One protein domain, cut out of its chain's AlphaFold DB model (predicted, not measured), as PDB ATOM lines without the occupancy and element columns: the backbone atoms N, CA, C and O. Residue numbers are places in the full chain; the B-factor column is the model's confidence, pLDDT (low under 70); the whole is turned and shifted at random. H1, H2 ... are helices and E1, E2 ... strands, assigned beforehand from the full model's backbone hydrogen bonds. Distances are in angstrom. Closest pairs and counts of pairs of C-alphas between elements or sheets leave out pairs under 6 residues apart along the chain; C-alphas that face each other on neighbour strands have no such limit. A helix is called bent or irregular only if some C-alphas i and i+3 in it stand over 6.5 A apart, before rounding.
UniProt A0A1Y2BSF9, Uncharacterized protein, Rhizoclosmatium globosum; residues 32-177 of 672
ATOM      1  N   ASN A  32     120.547 114.396 260.011       35.09
ATOM      2  CA  ASN A  32     121.432 114.973 261.034       35.09
ATOM      3  C   ASN A  32     122.812 115.401 260.504       35.09
ATOM      4  O   ASN A  32     123.644 115.862 261.282       35.09
ATOM      5  N   HIS A  33     123.058 115.262 259.201       31.30
ATOM      6  CA  HIS A  33     124.234 115.806 258.537       31.30
ATOM      7  C   HIS A  33     123.788 116.724 257.403       31.30
ATOM      8  O   HIS A  33     122.797 116.447 256.732       31.30
ATOM      9  N   THR A  34     124.520 117.827 257.248       41.38
ATOM     10  CA  THR A  34     124.431 118.826 256.178       41.38
ATOM     11  C   THR A  34     123.953 118.198 254.871       41.38
ATOM     12  O   THR A  34     124.518 117.196 254.431       41.38
ATOM     13  N   VAL A  35     122.887 118.769 254.300       34.94
ATOM     14  CA  VAL A  35     122.172 118.269 253.119       34.94
ATOM     15  C   VAL A  35     123.174 117.887 252.030       34.94
ATOM     16  O   VAL A  35     123.753 118.741 251.366       34.94
ATOM     17  N   SER A  36     123.415 116.586 251.856       39.81
ATOM     18  CA  SER A  36     124.203 116.094 250.727       39.81
ATOM     19  C   SER A  36     123.334 116.152 249.471       39.81
ATOM     20  O   SER A  36     122.142 115.836 249.527       39.81
ATOM     21  N   GLN A  37     123.935 116.498 248.329       36.94
ATOM     22  CA  GLN A  37     123.290 116.596 247.007       36.94
ATOM     23  C   GLN A  37     122.414 115.374 246.638       36.94
ATOM     24  O   GLN A  37     121.473 115.490 245.856       36.94
ATOM     25  N   SER A  38     122.646 114.206 247.253       38.34
ATOM     26  CA  SER A  38     121.824 113.003 247.046       38.34
ATOM     27  C   SER A  38     120.399 113.091 247.622       38.34
ATOM     28  O   SER A  38     119.502 112.400 247.135       38.34
ATOM     29  N   ALA A  39     120.173 113.920 248.649       41.94
ATOM     30  CA  ALA A  39     118.851 114.150 249.232       41.94
ATOM     31  C   ALA A  39     118.008 115.091 248.357       41.94
ATOM     32  O   ALA A  39     116.827 114.820 248.145       41.94
ATOM     33  N   ALA A  40     118.637 116.114 247.767       39.06
ATOM     34  CA  ALA A  40     118.001 117.031 246.819       39.06
ATOM     35  C   ALA A  40     117.515 116.303 245.552       39.06
ATOM     36  O   ALA A  40     116.382 116.506 245.125       39.06
ATOM     37  N   TYR A  41     118.310 115.365 245.020       39.59
ATOM     38  CA  TYR A  41     117.946 114.579 243.830       39.59
ATOM     39  C   TYR A  41     116.715 113.676 244.042       39.59
ATOM     40  O   TYR A  41     115.885 113.491 243.152       39.59
ATOM     41  N   ARG A  42     116.562 113.100 245.242       44.59
ATOM     42  CA  ARG A  42     115.391 112.263 245.570       44.59
ATOM     43  C   ARG A  42     114.158 113.094 245.920       44.59
ATOM     44  O   ARG A  42     113.047 112.605 245.747       44.59
ATOM     45  N   PHE A  43     114.351 114.325 246.392       49.12
ATOM     46  CA  PHE A  43     113.271 115.265 246.674       49.12
ATOM     47  C   PHE A  43     112.708 115.884 245.387       49.12
ATOM     48  O   PHE A  43     111.492 115.900 245.228       49.12
ATOM     49  N   SER A  44     113.557 116.263 244.420       50.66
ATOM     50  CA  SER A  44     113.100 116.753 243.108       50.66
ATOM     51  C   SER A  44     112.266 115.709 242.363       50.66
ATOM     52  O   SER A  44     111.213 116.033 241.825       50.66
ATOM     53  N   SER A  45     112.670 114.437 242.433       53.03
ATOM     54  CA  SER A  45     111.910 113.313 241.869       53.03
ATOM     55  C   SER A  45     110.526 113.160 242.520       53.03
ATOM     56  O   SER A  45     109.575 112.734 241.874       53.03
ATOM     57  N   TYR A  46     110.398 113.509 243.805       55.47
ATOM     58  CA  TYR A  46     109.145 113.415 244.558       55.47
ATOM     59  C   TYR A  46     108.217 114.611 244.301       55.47
ATOM     60  O   TYR A  46     107.008 114.430 244.175       55.47
ATOM     61  N   VAL A  47     108.780 115.817 244.181       56.72
ATOM     62  CA  VAL A  47     108.049 117.036 243.797       56.72
ATOM     63  C   VAL A  47     107.544 116.918 242.360       56.72
ATOM     64  O   VAL A  47     106.356 117.115 242.133       56.72
ATOM     65  N   GLN A  48     108.377 116.456 241.420       63.09
ATOM     66  CA  GLN A  48     107.947 116.173 240.045       63.09
ATOM     67  C   GLN A  48     106.820 115.137 239.994       63.09
ATOM     68  O   GLN A  48     105.858 115.305 239.249       63.09
ATOM     69  N   LEU A  49     106.898 114.082 240.814       58.09
ATOM     70  CA  LEU A  49     105.841 113.075 240.916       58.09
ATOM     71  C   LEU A  49     104.521 113.679 241.422       58.09
ATOM     72  O   LEU A  49     103.449 113.350 240.911       58.09
ATOM     73  N   TRP A  50     104.593 114.564 242.419       60.97
ATOM     74  CA  TRP A  50     103.433 115.252 242.978       60.97
ATOM     75  C   TRP A  50     102.819 116.246 241.986       60.97
ATOM     76  O   TRP A  50     101.609 116.210 241.772       60.97
ATOM     77  N   GLU A  51     103.636 117.067 241.324       63.09
ATOM     78  CA  GLU A  51     103.194 118.016 240.297       63.09
ATOM     79  C   GLU A  51     102.562 117.298 239.102       63.09
ATOM     80  O   GLU A  51     101.491 117.697 238.649       63.09
ATOM     81  N   GLN A  52     103.145 116.182 238.648       62.91
ATOM     82  CA  GLN A  52     102.559 115.348 237.597       62.91
ATOM     83  C   GLN A  52     101.221 114.733 238.024       62.91
ATOM     84  O   GLN A  52     100.274 114.718 237.237       62.91
ATOM     85  N   CYS A  53     101.102 114.244 239.262       58.75
ATOM     86  CA  CYS A  53      99.831 113.725 239.774       58.75
ATOM     87  C   CYS A  53      98.778 114.837 239.885       58.75
ATOM     88  O   CYS A  53      97.631 114.628 239.495       58.75
ATOM     89  N   ARG A  54      99.159 116.026 240.365       62.94
ATOM     90  CA  ARG A  54      98.277 117.192 240.497       62.94
ATOM     91  C   ARG A  54      97.796 117.695 239.133       62.94
ATOM     92  O   ARG A  54      96.595 117.887 238.957       62.94
ATOM     93  N   ALA A  55      98.702 117.847 238.167       71.12
ATOM     94  CA  ALA A  55      98.394 118.317 236.814       71.12
ATOM     95  C   ALA A  55      97.464 117.362 236.049       71.12
ATOM     96  O   ALA A  55      96.636 117.807 235.260       71.12
ATOM     97  N   ASN A  56      97.536 116.058 236.330       64.50
ATOM     98  CA  ASN A  56      96.694 115.044 235.690       64.50
ATOM     99  C   ASN A  56      95.417 114.708 236.484       64.50
ATOM    100  O   ASN A  56      94.811 113.655 236.277       64.50
ATOM    101  N   GLY A  57      94.996 115.566 237.421       70.00
ATOM    102  CA  GLY A  57      93.784 115.342 238.220       70.00
ATOM    103  C   GLY A  57      93.835 114.044 239.030       70.00
ATOM    104  O   GLY A  57      92.831 113.345 239.156       70.00
ATOM    105  N   TRP A  58      95.025 113.691 239.523       63.38
ATOM    106  CA  TRP A  58      95.343 112.449 240.234       63.38
ATOM    107  C   TRP A  58      95.132 111.165 239.419       63.38
ATOM    108  O   TRP A  58      95.134 110.064 239.979       63.38
ATOM    109  N   LYS A  59      94.982 111.271 238.093       63.91
ATOM    110  CA  LYS A  59      95.002 110.122 237.184       63.91
ATOM    111  C   LYS A  59      96.453 109.757 236.882       63.91
ATOM    112  O   LYS A  59      97.237 110.592 236.447       63.91
ATOM    113  N   LEU A  60      96.809 108.498 237.126       57.16
ATOM    114  CA  LEU A  60      98.143 107.975 236.835       57.16
ATOM    115  C   LEU A  60      98.259 107.730 235.328       57.16
ATOM    116  O   LEU A  60      97.570 106.865 234.790       57.16
ATOM    117  N   THR A  61      99.120 108.484 234.653       66.38
ATOM    118  CA  THR A  61      99.435 108.321 233.224       66.38
ATOM    119  C   THR A  61     100.903 107.921 233.048       66.38
ATOM    120  O   THR A  61     101.743 108.268 233.877       66.38
ATOM    121  N   GLY A  62     101.236 107.201 231.972       72.50
ATOM    122  CA  GLY A  62     102.617 106.789 231.668       72.50
ATOM    123  C   GLY A  62     103.148 105.652 232.555       72.50
ATOM    124  O   GLY A  62     102.381 104.808 233.018       72.50
ATOM    125  N   GLU A  63     104.463 105.624 232.802       55.41
ATOM    126  CA  GLU A  63     105.172 104.551 233.537       55.41
ATOM    127  C   GLU A  63     104.643 104.314 234.967       55.41
ATOM    128  O   GLU A  63     104.762 103.221 235.520       55.41
ATOM    129  N   LEU A  64     103.980 105.313 235.555       51.59
ATOM    130  CA  LEU A  64     103.394 105.250 236.896       51.59
ATOM    131  C   LEU A  64     102.077 104.464 236.961       51.59
ATOM    132  O   LEU A  64     101.676 104.055 238.051       51.59
ATOM    133  N   ALA A  65     101.427 104.194 235.823       66.19
ATOM    134  CA  ALA A  65     100.241 103.335 235.769       66.19
ATOM    135  C   ALA A  65     100.558 101.875 236.155       66.19
ATOM    136  O   ALA A  65      99.670 101.149 236.603       66.19
ATOM    137  N   ALA A  66     101.824 101.457 236.024       63.78
ATOM    138  CA  ALA A  66     102.291 100.123 236.397       63.78
ATOM    139  C   ALA A  66     102.601  99.978 237.901       63.78
ATOM    140  O   ALA A  66     102.760  98.860 238.394       63.78
ATOM    141  N   VAL A  67     102.685 101.084 238.651       55.72
ATOM    142  CA  VAL A  67     103.003 101.043 240.083       55.72
ATOM    143  C   VAL A  67     101.737 100.680 240.873       55.72
ATOM    144  O   VAL A  67     100.712 101.355 240.748       55.72
ATOM    145  N   PRO A  68     101.765  99.639 241.730       67.62
ATOM    146  CA  PRO A  68     100.585  99.224 242.478       67.62
ATOM    147  C   PRO A  68      99.996 100.368 243.311       67.62
ATOM    148  O   PRO A  68     100.693 100.999 244.108       67.62
ATOM    149  N   LYS A  69      98.675 100.571 243.221       55.12
ATOM    150  CA  LYS A  69      97.917 101.613 243.951       55.12
ATOM    151  C   LYS A  69      98.213 101.645 245.461       55.12
ATOM    152  O   LYS A  69      98.137 102.687 246.101       55.12
ATOM    153  N   LYS A  70      98.591 100.500 246.042       61.25
ATOM    154  CA  LYS A  70      98.983 100.351 247.452       61.25
ATOM    155  C   LYS A  70     100.360 100.959 247.772       61.25
ATOM    156  O   LYS A  70     100.526 101.498 248.862       61.25
ATOM    157  N   GLU A  71     101.312 100.892 246.843       57.38
ATOM    158  CA  GLU A  71     102.639 101.523 246.934       57.38
ATOM    159  C   GLU A  71     102.499 103.048 246.831       57.38
ATOM    160  O   GLU A  71     103.036 103.788 247.650       57.38
ATOM    161  N   ILE A  72     101.657 103.512 245.904       55.78
ATOM    162  CA  ILE A  72     101.335 104.931 245.709       55.78
ATOM    163  C   ILE A  72     100.636 105.497 246.947       55.78
ATOM    164  O   ILE A  72     101.080 106.494 247.500       55.78
ATOM    165  N   ASN A  73      99.621 104.809 247.476       56.34
ATOM    166  CA  ASN A  73      98.967 105.202 248.728       56.34
ATOM    167  C   ASN A  73      99.907 105.140 249.943       56.34
ATOM    168  O   ASN A  73      99.668 105.816 250.940       56.34
ATOM    169  N   ARG A  74     100.967 104.325 249.904       62.03
ATOM    170  CA  ARG A  74     101.992 104.279 250.955       62.03
ATOM    171  C   ARG A  74     102.942 105.476 250.869       62.03
ATOM    172  O   ARG A  74     103.335 105.977 251.918       62.03
ATOM    173  N   LEU A  75     103.271 105.939 249.663       50.34
ATOM    174  CA  LEU A  75     104.048 107.158 249.425       50.34
ATOM    175  C   LEU A  75     103.204 108.409 249.747       50.34
ATOM    176  O   LEU A  75     103.599 109.233 250.566       50.34
ATOM    177  N   LEU A  76     101.966 108.480 249.255       48.34
ATOM    178  CA  LEU A  76     101.017 109.581 249.490       48.34
ATOM    179  C   LEU A  76     100.381 109.599 250.896       48.34
ATOM    180  O   LEU A  76      99.646 110.523 251.232       48.34
ATOM    181  N   ARG A  77     100.662 108.608 251.759       51.03
ATOM    182  CA  ARG A  77     100.295 108.655 253.192       51.03
ATOM    183  C   ARG A  77     101.054 109.738 253.961       51.03
ATOM    184  O   ARG A  77     100.677 110.056 255.090       51.03
ATOM    185  N   PHE A  78     102.097 110.314 253.371       47.22
ATOM    186  CA  PHE A  78     102.580 111.621 253.783       47.22
ATOM    187  C   PHE A  78     101.560 112.657 253.314       47.22
ATOM    188  O   PHE A  78     101.396 112.856 252.115       47.22
ATOM    189  N   ARG A  79     100.830 113.244 254.274       43.88
ATOM    190  CA  ARG A  79      99.785 114.252 254.028       43.88
ATOM    191  C   ARG A  79     100.263 115.235 252.943       43.88
ATOM    192  O   ARG A  79     101.383 115.718 253.093       43.88
ATOM    193  N   PRO A  80      99.459 115.561 251.916       44.31
ATOM    194  CA  PRO A  80      99.801 116.579 250.915       44.31
ATOM    195  C   PRO A  80     100.311 117.876 251.562       44.31
ATOM    196  O   PRO A  80     101.372 118.367 251.196       44.31
ATOM    197  N   ASN A  81      99.673 118.288 252.662       46.06
ATOM    198  CA  ASN A  81     100.077 119.439 253.470       46.06
ATOM    199  C   ASN A  81     101.485 119.313 254.066       46.06
ATOM    200  O   ASN A  81     102.098 120.319 254.353       46.06
ATOM    201  N   LEU A  82     102.008 118.110 254.314       42.75
ATOM    202  CA  LEU A  82     103.369 117.935 254.825       42.75
ATOM    203  C   LEU A  82     104.405 118.081 253.705       42.75
ATOM    204  O   LEU A  82     105.506 118.533 253.973       42.75
ATOM    205  N   VAL A  83     104.074 117.690 252.472       44.72
ATOM    206  CA  VAL A  83     104.966 117.863 251.315       44.72
ATOM    207  C   VAL A  83     105.000 119.327 250.897       44.72
ATOM    208  O   VAL A  83     106.094 119.843 250.714       44.72
ATOM    209  N   GLU A  84     103.846 120.000 250.853       48.38
ATOM    210  CA  GLU A  84     103.761 121.459 250.684       48.38
ATOM    211  C   GLU A  84     104.483 122.175 251.827       48.38
ATOM    212  O   GLU A  84     105.421 122.908 251.566       48.38
ATOM    213  N   VAL A  85     104.203 121.848 253.097       48.25
ATOM    214  CA  VAL A  85     104.923 122.453 254.231       48.25
ATOM    215  C   VAL A  85     106.424 122.190 254.163       48.25
ATOM    216  O   VAL A  85     107.188 123.079 254.502       48.25
ATOM    217  N   ILE A  86     106.892 121.011 253.742       48.75
ATOM    218  CA  ILE A  86     108.333 120.742 253.614       48.75
ATOM    219  C   ILE A  86     108.929 121.486 252.413       48.75
ATOM    220  O   ILE A  86     110.027 122.010 252.552       48.75
ATOM    221  N   ALA A  87     108.248 121.544 251.267       49.44
ATOM    222  CA  ALA A  87     108.703 122.280 250.089       49.44
ATOM    223  C   ALA A  87     108.746 123.787 250.368       49.44
ATOM    224  O   ALA A  87     109.787 124.397 250.160       49.44
ATOM    225  N   ASP A  88     107.695 124.335 250.976       52.28
ATOM    226  CA  ASP A  88     107.620 125.713 251.451       52.28
ATOM    227  C   ASP A  88     108.669 125.972 252.531       52.28
ATOM    228  O   ASP A  88     109.314 127.006 252.512       52.28
ATOM    229  N   THR A  89     108.920 125.032 253.452       52.81
ATOM    230  CA  THR A  89     109.973 125.191 254.474       52.81
ATOM    231  C   THR A  89     111.367 125.146 253.855       52.81
ATOM    232  O   THR A  89     112.240 125.869 254.310       52.81
ATOM    233  N   VAL A  90     111.608 124.306 252.845       57.91
ATOM    234  CA  VAL A  90     112.912 124.193 252.168       57.91
ATOM    235  C   VAL A  90     113.152 125.391 251.263       57.91
ATOM    236  O   VAL A  90     114.238 125.952 251.317       57.91
ATOM    237  N   GLN A  91     112.157 125.825 250.493       57.03
ATOM    238  CA  GLN A  91     112.235 127.032 249.681       57.03
ATOM    239  C   GLN A  91     112.350 128.273 250.568       57.03
ATOM    240  O   GLN A  91     113.264 129.063 250.366       57.03
ATOM    241  N   ALA A  92     111.547 128.379 251.630       55.16
ATOM    242  CA  ALA A  92     111.689 129.443 252.616       55.16
ATOM    243  C   ALA A  92     113.030 129.382 253.344       55.16
ATOM    244  O   ALA A  92     113.494 130.440 253.733       55.16
ATOM    245  N   GLN A  93     113.647 128.201 253.530       57.91
ATOM    246  CA  GLN A  93     114.999 128.024 254.087       57.91
ATOM    247  C   GLN A  93     116.096 128.404 253.080       57.91
ATOM    248  O   GLN A  93     117.102 128.970 253.484       57.91
ATOM    249  N   GLN A  94     115.902 128.138 251.788       60.31
ATOM    250  CA  GLN A  94     116.828 128.484 250.707       60.31
ATOM    251  C   GLN A  94     116.818 130.000 250.455       60.31
ATOM    252  O   GLN A  94     117.849 130.650 250.559       60.31
ATOM    253  N   GLU A  95     115.627 130.584 250.296       57.06
ATOM    254  CA  GLU A  95     115.401 132.032 250.356       57.06
ATOM    255  C   GLU A  95     115.820 132.587 251.732       57.06
ATOM    256  O   GLU A  95     116.177 133.765 251.862       57.06
ATOM    257  N   LEU A  96     115.820 131.740 252.783       51.94
ATOM    258  CA  LEU A  96     116.329 132.132 254.092       51.94
ATOM    259  C   LEU A  96     117.821 132.415 254.021       51.94
ATOM    260  O   LEU A  96     118.260 133.477 254.454       51.94
ATOM    261  N   ASP A  97     118.552 131.426 253.523       56.56
ATOM    262  CA  ASP A  97     120.003 131.374 253.452       56.56
ATOM    263  C   ASP A  97     120.533 132.404 252.438       56.56
ATOM    264  O   ASP A  97     121.534 133.064 252.718       56.56
ATOM    265  N   ASP A  98     119.807 132.644 251.341       56.88
ATOM    266  CA  ASP A  98     120.162 133.634 250.318       56.88
ATOM    267  C   ASP A  98     120.010 135.080 250.832       56.88
ATOM    268  O   ASP A  98     120.941 135.877 250.719       56.88
ATOM    269  N   ILE A  99     118.899 135.423 251.496       53.25
ATOM    270  CA  ILE A  99     118.705 136.754 252.115       53.25
ATOM    271  C   ILE A  99     119.610 136.933 253.345       53.25
ATOM    272  O   ILE A  99     120.137 138.016 253.576       53.25
ATOM    273  N   VAL A 100     119.826 135.875 254.135       52.78
ATOM    274  CA  VAL A 100     120.782 135.905 255.251       52.78
ATOM    275  C   VAL A 100     122.189 136.176 254.716       52.78
ATOM    276  O   VAL A 100     122.905 136.952 255.325       52.78
ATOM    277  N   SER A 101     122.587 135.646 253.557       57.41
ATOM    278  CA  SER A 101     123.895 135.969 252.967       57.41
ATOM    279  C   SER A 101     124.048 137.445 252.555       57.41
ATOM    280  O   SER A 101     125.159 137.976 252.607       57.41
ATOM    281  N   ALA A 102     122.943 138.117 252.212       52.03
ATOM    282  CA  ALA A 102     122.926 139.515 251.781       52.03
ATOM    283  C   ALA A 102     122.899 140.530 252.946       52.03
ATOM    284  O   ALA A 102     123.397 141.638 252.782       52.03
ATOM    285  N   ASP A 103     122.364 140.153 254.114       55.28
ATOM    286  CA  ASP A 103     122.152 141.046 255.276       55.28
ATOM    287  C   ASP A 103     123.181 140.827 256.417       55.28
ATOM    288  O   ASP A 103     123.275 141.594 257.374       55.28
ATOM    289  N   VAL A 104     123.970 139.748 256.347       55.78
ATOM    290  CA  VAL A 104     124.908 139.311 257.406       55.78
ATOM    291  C   VAL A 104     126.301 139.924 257.301       55.78
ATOM    292  O   VAL A 104     127.068 139.888 258.266       55.78
ATOM    293  N   THR A 105     126.654 140.482 256.149       56.34
ATOM    294  CA  THR A 105     128.038 140.840 255.825       56.34
ATOM    295  C   THR A 105     128.567 142.081 256.536       56.34
ATOM    296  O   THR A 105     129.739 142.384 256.357       56.34
ATOM    297  N   ASP A 106     127.785 142.744 257.398       74.50
ATOM    298  CA  ASP A 106     128.269 143.945 258.084       74.50
ATOM    299  C   ASP A 106     127.769 144.129 259.526       74.50
ATOM    300  O   ASP A 106     127.465 145.230 259.980       74.50
ATOM    301  N   LEU A 107     127.719 143.035 260.293       75.00
ATOM    302  CA  LEU A 107     127.505 143.093 261.747       75.00
ATOM    303  C   LEU A 107     128.443 144.081 262.447       75.00
ATOM    304  O   LEU A 107     128.022 144.810 263.343       75.00
ATOM    305  N   GLU A 108     129.719 144.066 262.057       75.62
ATOM    306  CA  GLU A 108     130.732 144.953 262.621       75.62
ATOM    307  C   GLU A 108     130.515 146.403 262.192       75.62
ATOM    308  O   GLU A 108     130.809 147.291 262.983       75.62
ATOM    309  N   ARG A 109     129.938 146.665 261.013       82.56
ATOM    310  CA  ARG A 109     129.548 148.026 260.624       82.56
ATOM    311  C   ARG A 109     128.319 148.512 261.379       82.56
ATOM    312  O   ARG A 109     128.326 149.641 261.838       82.56
ATOM    313  N   ILE A 110     127.287 147.677 261.517       87.12
ATOM    314  CA  ILE A 110     126.017 148.093 262.135       87.12
ATOM    315  C   ILE A 110     126.155 148.221 263.652       87.12
ATOM    316  O   ILE A 110     125.722 149.204 264.230       87.12
ATOM    317  N   LEU A 111     126.724 147.225 264.335       87.94
ATOM    318  CA  LEU A 111     126.825 147.237 265.799       87.94
ATOM    319  C   LEU A 111     128.194 147.708 266.299       87.94
ATOM    320  O   LEU A 111     128.314 148.140 267.443       87.94
ATOM    321  N   GLY A 112     129.243 147.602 265.487       90.50
ATOM    322  CA  GLY A 112     130.608 147.697 265.988       90.50
ATOM    323  C   GLY A 112     131.046 146.416 266.717       90.50
ATOM    324  O   GLY A 112     130.227 145.687 267.293       90.50
ATOM    325  N   PRO A 113     132.357 146.130 266.768       91.06
ATOM    326  CA  PRO A 113     132.885 144.930 267.423       91.06
ATOM    327  C   PRO A 113     132.599 144.899 268.935       91.06
ATOM    328  O   PRO A 113     132.414 143.828 269.516       91.06
ATOM    329  N   VAL A 114     132.522 146.069 269.584       92.75
ATOM    330  CA  VAL A 114     132.278 146.184 271.032       92.75
ATOM    331  C   VAL A 114     130.841 145.797 271.387       92.75
ATOM    332  O   VAL A 114     130.638 144.943 272.253       92.75
ATOM    333  N   ALA A 115     129.844 146.374 270.708       92.62
ATOM    334  CA  ALA A 115     128.441 146.055 270.966       92.62
ATOM    335  C   ALA A 115     128.123 144.604 270.580       92.62
ATOM    336  O   ALA A 115     127.386 143.919 271.291       92.62
ATOM    337  N   LEU A 116     128.740 144.104 269.503       94.00
ATOM    338  CA  LEU A 116     128.641 142.710 269.085       94.00
ATOM    339  C   LEU A 116     129.133 141.745 270.178       94.00
ATOM    340  O   LEU A 116     128.413 140.815 270.554       94.00
ATOM    341  N   ALA A 117     130.328 141.978 270.728       94.00
ATOM    342  CA  ALA A 117     130.874 141.165 271.815       94.00
ATOM    343  C   ALA A 117     130.010 141.240 273.088       94.00
ATOM    344  O   ALA A 117     129.800 140.227 273.766       94.00
ATOM    345  N   GLU A 118     129.466 142.422 273.403       95.62
ATOM    346  CA  GLU A 118     128.537 142.592 274.520       95.62
ATOM    347  C   GLU A 118     127.234 141.805 274.304       95.62
ATOM    348  O   GLU A 118     126.803 141.096 275.218       95.62
ATOM    349  N   LEU A 119     126.657 141.826 273.100       95.50
ATOM    350  CA  LEU A 119     125.447 141.072 272.774       95.50
ATOM    351  C   LEU A 119     125.665 139.555 272.882       95.50
ATOM    352  O   LEU A 119     124.817 138.850 273.434       95.50
ATOM    353  N   VAL A 120     126.815 139.040 272.427       95.81
ATOM    354  CA  VAL A 120     127.195 137.625 272.607       95.81
ATOM    355  C   VAL A 120     127.289 137.272 274.095       95.81
ATOM    356  O   VAL A 120     126.737 136.260 274.538       95.81
ATOM    357  N   ARG A 121     127.928 138.129 274.903       94.38
ATOM    358  CA  ARG A 121     128.028 137.947 276.361       94.38
ATOM    359  C   ARG A 121     126.650 137.917 277.025       94.38
ATOM    360  O   ARG A 121     126.407 137.038 277.854       94.38
ATOM    361  N   VAL A 122     125.749 138.825 276.644       92.12
ATOM    362  CA  VAL A 122     124.355 138.851 277.118       92.12
ATOM    363  C   VAL A 122     123.633 137.565 276.721       92.12
ATOM    364  O   VAL A 122     123.018 136.930 277.574       92.12
ATOM    365  N   CYS A 123     123.774 137.107 275.474       94.25
ATOM    366  CA  CYS A 123     123.179 135.848 275.027       94.25
ATOM    367  C   CYS A 123     123.647 134.663 275.877       94.25
ATOM    368  O   CYS A 123     122.825 133.866 276.316       94.25
ATOM    369  N   HIS A 124     124.942 134.549 276.174       93.44
ATOM    370  CA  HIS A 124     125.453 133.462 277.013       93.44
ATOM    371  C   HIS A 124     125.017 133.560 278.477       93.44
ATOM    372  O   HIS A 124     124.745 132.528 279.091       93.44
ATOM    373  N   ALA A 125     124.929 134.773 279.027       88.88
ATOM    374  CA  ALA A 125     124.457 134.999 280.389       88.88
ATOM    375  C   ALA A 125     122.952 134.709 280.535       88.88
ATOM    376  O   ALA A 125     122.518 134.175 281.555       88.88
ATOM    377  N   CYS A 126     122.169 135.026 279.502       88.25
ATOM    378  CA  CYS A 126     120.713 134.951 279.521       88.25
ATOM    379  C   CYS A 126     120.134 133.720 278.816       88.25
ATOM    380  O   CYS A 126     118.937 133.501 278.971       88.25
ATOM    381  N   LYS A 127     120.924 132.885 278.111       89.62
ATOM    382  CA  LYS A 127     120.437 131.667 277.404       89.62
ATOM    383  C   LYS A 127     119.611 130.740 278.284       89.62
ATOM    384  O   LYS A 127     118.826 129.913 277.820       89.62
ATOM    385  N   ASP A 128     119.879 130.853 279.572       81.81
ATOM    386  CA  ASP A 128     119.244 130.094 280.598       81.81
ATOM    387  C   ASP A 128     117.851 130.699 280.939       81.81
ATOM    388  O   ASP A 128     116.861 129.973 281.024       81.81
ATOM    389  N   TYR A 129     117.669 132.011 280.967       80.62
ATOM    390  CA  TYR A 129     116.426 132.615 281.449       80.62
ATOM    391  C   TYR A 129     115.153 132.144 280.713       80.62
ATOM    392  O   TYR A 129     115.137 132.045 279.481       80.62
ATOM    393  N   PRO A 130     114.056 131.855 281.447       70.12
ATOM    394  CA  PRO A 130     112.779 131.500 280.837       70.12
ATOM    395  C   PRO A 130     112.333 132.551 279.816       70.12
ATOM    396  O   PRO A 130     112.311 133.742 280.115       70.12
ATOM    397  N   GLY A 131     111.973 132.103 278.612       74.94
ATOM    398  CA  GLY A 131     111.548 132.989 277.525       74.94
ATOM    399  C   GLY A 131     112.686 133.603 276.702       74.94
ATOM    400  O   GLY A 131     112.398 134.297 275.732       74.94
ATOM    401  N   PHE A 132     113.956 133.319 277.024       87.50
ATOM    402  CA  PHE A 132     115.080 133.752 276.195       87.50
ATOM    403  C   PHE A 132     114.973 133.196 274.768       87.50
ATOM    404  O   PHE A 132     114.782 131.994 274.550       87.50
ATOM    405  N   GLY A 133     115.144 134.074 273.783       89.12
ATOM    406  CA  GLY A 133     115.174 133.720 272.371       89.12
ATOM    407  C   GLY A 133     115.315 134.942 271.474       89.12
ATOM    408  O   GLY A 133     115.767 135.997 271.914       89.12
ATOM    409  N   ALA A 134     114.913 134.800 270.210       90.69
ATOM    410  CA  ALA A 134     115.048 135.859 269.214       90.69
ATOM    411  C   ALA A 134     114.422 137.210 269.623       90.69
ATOM    412  O   ALA A 134     115.095 138.217 269.423       90.69
ATOM    413  N   PRO A 135     113.230 137.281 270.258       89.19
ATOM    414  CA  PRO A 135     112.683 138.561 270.719       89.19
ATOM    415  C   PRO A 135     113.565 139.262 271.760       89.19
ATOM    416  O   PRO A 135     113.727 140.478 271.723       89.19
ATOM    417  N   THR A 136     114.177 138.498 272.671       87.44
ATOM    418  CA  THR A 136     115.123 139.052 273.648       87.44
ATOM    419  C   THR A 136     116.346 139.612 272.935       87.44
ATOM    420  O   THR A 136     116.694 140.763 273.150       87.44
ATOM    421  N   VAL A 137     116.960 138.832 272.041       93.00
ATOM    422  CA  VAL A 137     118.159 139.257 271.302       93.00
ATOM    423  C   VAL A 137     117.890 140.474 270.422       93.00
ATOM    424  O   VAL A 137     118.717 141.375 270.393       93.00
ATOM    425  N   GLN A 138     116.734 140.537 269.761       93.56
ATOM    426  CA  GLN A 138     116.312 141.700 268.980       93.56
ATOM    427  C   GLN A 138     116.295 142.973 269.836       93.56
ATOM    428  O   GLN A 138     116.883 143.984 269.456       93.56
ATOM    429  N   ARG A 139     115.648 142.909 271.006       89.81
ATOM    430  CA  ARG A 139     115.547 144.044 271.926       89.81
ATOM    431  C   ARG A 139     116.914 144.467 272.462       89.81
ATOM    432  O   ARG A 139     117.232 145.649 272.439       89.81
ATOM    433  N   GLU A 140     117.721 143.517 272.934       91.62
ATOM    434  CA  GLU A 140     119.055 143.825 273.468       91.62
ATOM    435  C   GLU A 140     119.983 144.393 272.380       91.62
ATOM    436  O   GLU A 140     120.752 145.309 272.649       91.62
ATOM    437  N   ALA A 141     119.877 143.913 271.138       93.50
ATOM    438  CA  ALA A 141     120.630 144.454 270.009       93.50
ATOM    439  C   ALA A 141     120.252 145.912 269.698       93.50
ATOM    440  O   ALA A 141     121.149 146.728 269.512       93.50
ATOM    441  N   ALA A 142     118.960 146.259 269.713       89.62
ATOM    442  CA  ALA A 142     118.505 147.641 269.523       89.62
ATOM    443  C   ALA A 142     118.996 148.575 270.649       89.62
ATOM    444  O   ALA A 142     119.459 149.686 270.389       89.62
ATOM    445  N   ILE A 143     118.971 148.105 271.905       88.44
ATOM    446  CA  ILE A 143     119.503 148.852 273.059       88.44
ATOM    447  C   ILE A 143     121.003 149.109 272.893       88.44
ATOM    448  O   ILE A 143     121.469 150.232 273.092       88.44
ATOM    449  N   LEU A 144     121.766 148.078 272.523       92.38
ATOM    450  CA  LEU A 144     123.207 148.202 272.325       92.38
ATOM    451  C   LEU A 144     123.535 149.092 271.122       92.38
ATOM    452  O   LEU A 144     124.429 149.924 271.230       92.38
ATOM    453  N   HIS A 145     122.778 149.003 270.027       93.44
ATOM    454  CA  HIS A 145     122.925 149.911 268.892       93.44
ATOM    455  C   HIS A 145     122.747 151.371 269.319       93.44
ATOM    456  O   HIS A 145     123.628 152.192 269.095       93.44
ATOM    457  N   ARG A 146     121.660 151.689 270.034       91.12
ATOM    458  CA  ARG A 146     121.405 153.047 270.540       91.12
ATOM    459  C   ARG A 146     122.517 153.545 271.473       91.12
ATOM    460  O   ARG A 146     122.861 154.724 271.453       91.12
ATOM    461  N   LYS A 147     123.081 152.647 272.286       91.75
ATOM    462  CA  LYS A 147     124.171 152.948 273.228       91.75
ATOM    463  C   LYS A 147     125.492 153.267 272.521       91.75
ATOM    464  O   LYS A 147     126.205 154.154 272.978       91.75
ATOM    465  N   TYR A 148     125.834 152.535 271.461       93.56
ATOM    466  CA  TYR A 148     127.144 152.634 270.805       93.56
ATOM    467  C   TYR A 148     127.143 153.495 269.530       93.56
ATOM    468  O   TYR A 148     128.182 154.059 269.202       93.56
ATOM    469  N   ASN A 149     125.987 153.678 268.880       91.19
ATOM    470  CA  ASN A 149     125.817 154.421 267.625       91.19
ATOM    471  C   ASN A 149     124.740 155.509 267.757       91.19
ATOM    472  O   ASN A 149     123.807 155.592 266.962       91.19
ATOM    473  N   SER A 150     124.851 156.368 268.771       85.75
ATOM    474  CA  SER A 150     123.829 157.381 269.096       85.75
ATOM    475  C   SER A 150     123.540 158.411 267.992       85.75
ATOM    476  O   SER A 150     122.572 159.159 268.106       85.75
ATOM    477  N   LYS A 151     124.378 158.479 266.949       88.50
ATOM    478  CA  LYS A 151     124.241 159.400 265.809       88.50
ATOM    479  C   LYS A 151     123.527 158.788 264.601       88.50
ATOM    480  O   LYS A 151     123.223 159.521 263.667       88.50
ATOM    481  N   GLU A 152     123.315 157.476 264.593       86.88
ATOM    482  CA  GLU A 152     122.643 156.782 263.496       86.88
ATOM    483  C   GLU A 152     121.143 156.654 263.771       86.88
ATOM    484  O   GLU A 152     120.692 156.758 264.915       86.88
ATOM    485  N   GLU A 153     120.361 156.437 262.712       86.56
ATOM    486  CA  GLU A 153     118.938 156.131 262.851       86.56
ATOM    487  C   GLU A 153     118.736 154.891 263.730       86.56
ATOM    488  O   GLU A 153     119.575 153.987 263.792       86.56
ATOM    489  N   GLU A 154     117.608 154.849 264.440       86.19
ATOM    490  CA  GLU A 154     117.300 153.728 265.313       86.19
ATOM    491  C   GLU A 154     117.210 152.427 264.509       86.19
ATOM    492  O   GLU A 154     116.266 152.186 263.756       86.19
ATOM    493  N   TRP A 155     118.192 151.556 264.713       90.56
ATOM    494  CA  TRP A 155     118.199 150.236 264.113       90.56
ATOM    495  C   TRP A 155     117.541 149.210 265.037       90.56
ATOM    496  O   TRP A 155     118.018 148.921 266.139       90.56
ATOM    497  N   ILE A 156     116.454 148.614 264.549       87.69
ATOM    498  CA  ILE A 156     115.771 147.493 265.192       87.69
ATOM    499  C   ILE A 156     115.962 146.267 264.293       87.69
ATOM    500  O   ILE A 156     115.320 146.178 263.242       87.69
ATOM    501  N   PRO A 157     116.822 145.298 264.664       89.88
ATOM    502  CA  PRO A 157     117.012 144.109 263.841       89.88
ATOM    503  C   PRO A 157     115.711 143.323 263.718       89.88
ATOM    504  O   PRO A 157     114.865 143.359 264.603       89.88
ATOM    505  N   SER A 158     115.546 142.530 262.665       88.38
ATOM    506  CA  SER A 158     114.393 141.628 262.567       88.38
ATOM    507  C   SER A 158     114.515 140.429 263.531       88.38
ATOM    508  O   SER A 158     115.613 139.990 263.884       88.38
ATOM    509  N   LEU A 159     113.391 139.799 263.902       84.69
ATOM    510  CA  LEU A 159     113.397 138.516 264.638       84.69
ATOM    511  C   LEU A 159     114.162 137.412 263.894       84.69
ATOM    512  O   LEU A 159     114.688 136.469 264.493       84.69
ATOM    513  N   ARG A 160     114.211 137.516 262.567       84.62
ATOM    514  CA  ARG A 160     114.959 136.614 261.702       84.62
ATOM    515  C   ARG A 160     116.465 136.822 261.850       84.62
ATOM    516  O   ARG A 160     117.167 135.835 262.067       84.62
ATOM    517  N   TRP A 161     116.934 138.073 261.836       91.94
ATOM    518  CA  TRP A 161     118.322 138.416 262.161       91.94
ATOM    519  C   TRP A 161     118.696 137.899 263.552       91.94
ATOM    520  O   TRP A 161     119.709 137.228 263.702       91.94
ATOM    521  N   ALA A 162     117.831 138.087 264.553       92.94
ATOM    522  CA  ALA A 162     118.101 137.638 265.919       92.94
ATOM    523  C   ALA A 162     118.209 136.104 266.033       92.94
ATOM    524  O   ALA A 162     119.063 135.581 266.750       92.94
ATOM    525  N   ASN A 163     117.386 135.354 265.293       89.75
ATOM    526  CA  ASN A 163     117.512 133.895 265.198       89.75
ATOM    527  C   ASN A 163     118.810 133.459 264.511       89.75
ATOM    528  O   ASN A 163     119.418 132.468 264.921       89.75
ATOM    529  N   TRP A 164     119.212 134.160 263.452       92.12
ATOM    530  CA  TRP A 164     120.482 133.910 262.788       92.12
ATOM    531  C   TRP A 164     121.660 134.219 263.723       92.12
ATOM    532  O   TRP A 164     122.535 133.370 263.888       92.12
ATOM    533  N   PHE A 165     121.619 135.356 264.420       93.94
ATOM    534  CA  PHE A 165     122.612 135.781 265.404       93.94
ATOM    535  C   PHE A 165     122.824 134.717 266.482       93.94
ATOM    536  O   PHE A 165     123.952 134.323 266.780       93.94
ATOM    537  N   LEU A 166     121.717 134.198 267.025       94.81
ATOM    538  CA  LEU A 166     121.733 133.120 268.006       94.81
ATOM    539  C   LEU A 166     122.444 131.869 267.475       94.81
ATOM    540  O   LEU A 166     123.197 131.253 268.218       94.81
ATOM    541  N   LYS A 167     122.230 131.498 266.206       92.88
ATOM    542  CA  LYS A 167     122.809 130.292 265.584       92.88
ATOM    543  C   LYS A 167     124.266 130.447 265.147       92.88
ATOM    544  O   LYS A 167     125.015 129.469 265.210       92.88
ATOM    545  N   GLY A 168     124.628 131.623 264.644       92.38
ATOM    546  CA  GLY A 168     125.950 131.941 264.116       92.38
ATOM    547  C   GLY A 168     126.827 132.580 265.193       92.38
ATOM    548  O   GLY A 168     127.442 131.830 265.951       92.38
ATOM    549  N   PRO A 169     126.864 133.922 265.293       94.06
ATOM    550  CA  PRO A 169     127.700 134.661 266.244       94.06
ATOM    551  C   PRO A 169     127.660 134.174 267.699       94.06
ATOM    552  O   PRO A 169     128.708 134.039 268.320       94.06
ATOM    553  N   ALA A 170     126.477 133.887 268.255       94.88
ATOM    554  CA  ALA A 170     126.362 133.428 269.644       94.88
ATOM    555  C   ALA A 170     126.593 131.910 269.817       94.88
ATOM    556  O   ALA A 170     126.585 131.409 270.941       94.88
ATOM    557  N   GLU A 171     126.753 131.157 268.722       95.50
ATOM    558  CA  GLU A 171     126.946 129.700 268.704       95.50
ATOM    559  C   GLU A 171     125.934 128.902 269.553       95.50
ATOM    560  O   GLU A 171     126.253 127.863 270.150       95.50
ATOM    561  N   LEU A 172     124.687 129.367 269.611       94.88
ATOM    562  CA  LEU A 172     123.589 128.702 270.299       94.88
ATOM    563  C   LEU A 172     122.732 127.899 269.318       94.88
ATOM    564  O   LEU A 172     122.571 128.203 268.142       94.88
ATOM    565  N   VAL A 173     122.124 126.832 269.809       93.12
ATOM    566  CA  VAL A 173     121.180 126.009 269.068       93.12
ATOM    567  C   VAL A 173     119.951 125.784 269.929       93.12
ATOM    568  O   VAL A 173     120.049 125.411 271.097       93.12
ATOM    569  N   ALA A 174     118.775 125.993 269.340       90.69
ATOM    570  CA  ALA A 174     117.527 125.609 269.968       90.69
ATOM    571  C   ALA A 174     117.499 124.081 270.108       90.69
ATOM    572  O   ALA A 174     117.544 123.328 269.131       90.69
ATOM    573  N   ARG A 175     117.431 123.606 271.345       85.94
ATOM    574  CA  ARG A 175     117.347 122.191 271.684       85.94
ATOM    575  C   ARG A 175     116.088 121.953 272.478       85.94
ATOM    576  O   ARG A 175     115.785 122.685 273.416       85.94
ATOM    577  N   ARG A 176     115.376 120.886 272.133       82.00
ATOM    578  CA  ARG A 176     114.258 120.434 272.942       82.00
ATOM    579  C   ARG A 176     114.784 120.028 274.324       82.00
ATOM    580  O   ARG A 176     115.769 119.296 274.410       82.00
ATOM    581  N   ILE A 177     114.127 120.485 275.384       78.44
ATOM    582  CA  ILE A 177     114.338 120.010 276.751       78.44
ATOM    583  C   ILE A 177     113.843 118.563 276.767       78.44
ATOM    584  O   ILE A 177     112.652 118.288 276.901       78.44
TER     585      ILE A 177
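AT A GLANCE: This is residues 32 to 177 of the 672 residues of an uncharacterized protein of Rhizoclosmatium globosum (UniProt A0A1Y2BSF9). You will see a long, open helical model: H5, H6 and H7 pack into a small head at one end, the long helix H4 reaches away from it, and H1, H2 and H3 form a loose far end without touching one another. Strand E1 follows H7 at the head. The printed part has 146 residues, mostly helix in class, with H1 to H7 and then E1 along the chain. It is only just extended, close to loose, with a radius of gyration of the C-alphas of 22.2 A and spans of 68 by 33 by 25 A.

IN THESE COORDINATES: Find C-alpha 37 at (123.290, 116.596, 247.007); from there H1 runs 27.0 A to residue 55. Next come H2, residues 62 to 66, and H3, residues 69 to 75. H4 runs 33.4 A from C-alpha 80 at (99.801, 116.579, 250.915) to residue 103. H5, residues 107 to 126, is irregular: C-alphas 110 and 113 are 9.2 A apart, and it has a kink of 76 degrees near residue 114. H6 spans residues 134 to 148, 20.7 A, and H7 residues 159 to 167. E1, residues 172 to 176, ends at C-alpha 176 (114.258, 120.434, 272.942).

HOW THE PARTS SIT: H1 and H4 are near each other; H2 and H3 are apart. H4 and H7 are close but not clearly touching, C-alphas 100 and 161 being closest at 7.8 A. H5 and H6 touch, closest at C-alphas 111 and 145, 5.7 A, at a steep tilt of 52 degrees, opposite ways. H6 touches H7 with residues 134 to 138 alone, closest at C-alphas 134 and 162, 4.8 A, about perpendicular at 87 degrees. E1 pairs with no named strand. Every O i to N i+4 pair is within hydrogen-bond range in H3, H4, H6 and H7; H1 has 14 of 15, H5 13 of 16, and H2 0 of 1 but 2 of 2 O i to N i+3 pairs.

THE WHOLE: The C-alphas of Ala 66 and Lys 151 are farthest apart, 69.7 A. The printed part has no cut, and no link is long. Look for low pLDDT, under 70, in 71 residues, among them 32 to 54 and 63 to 105.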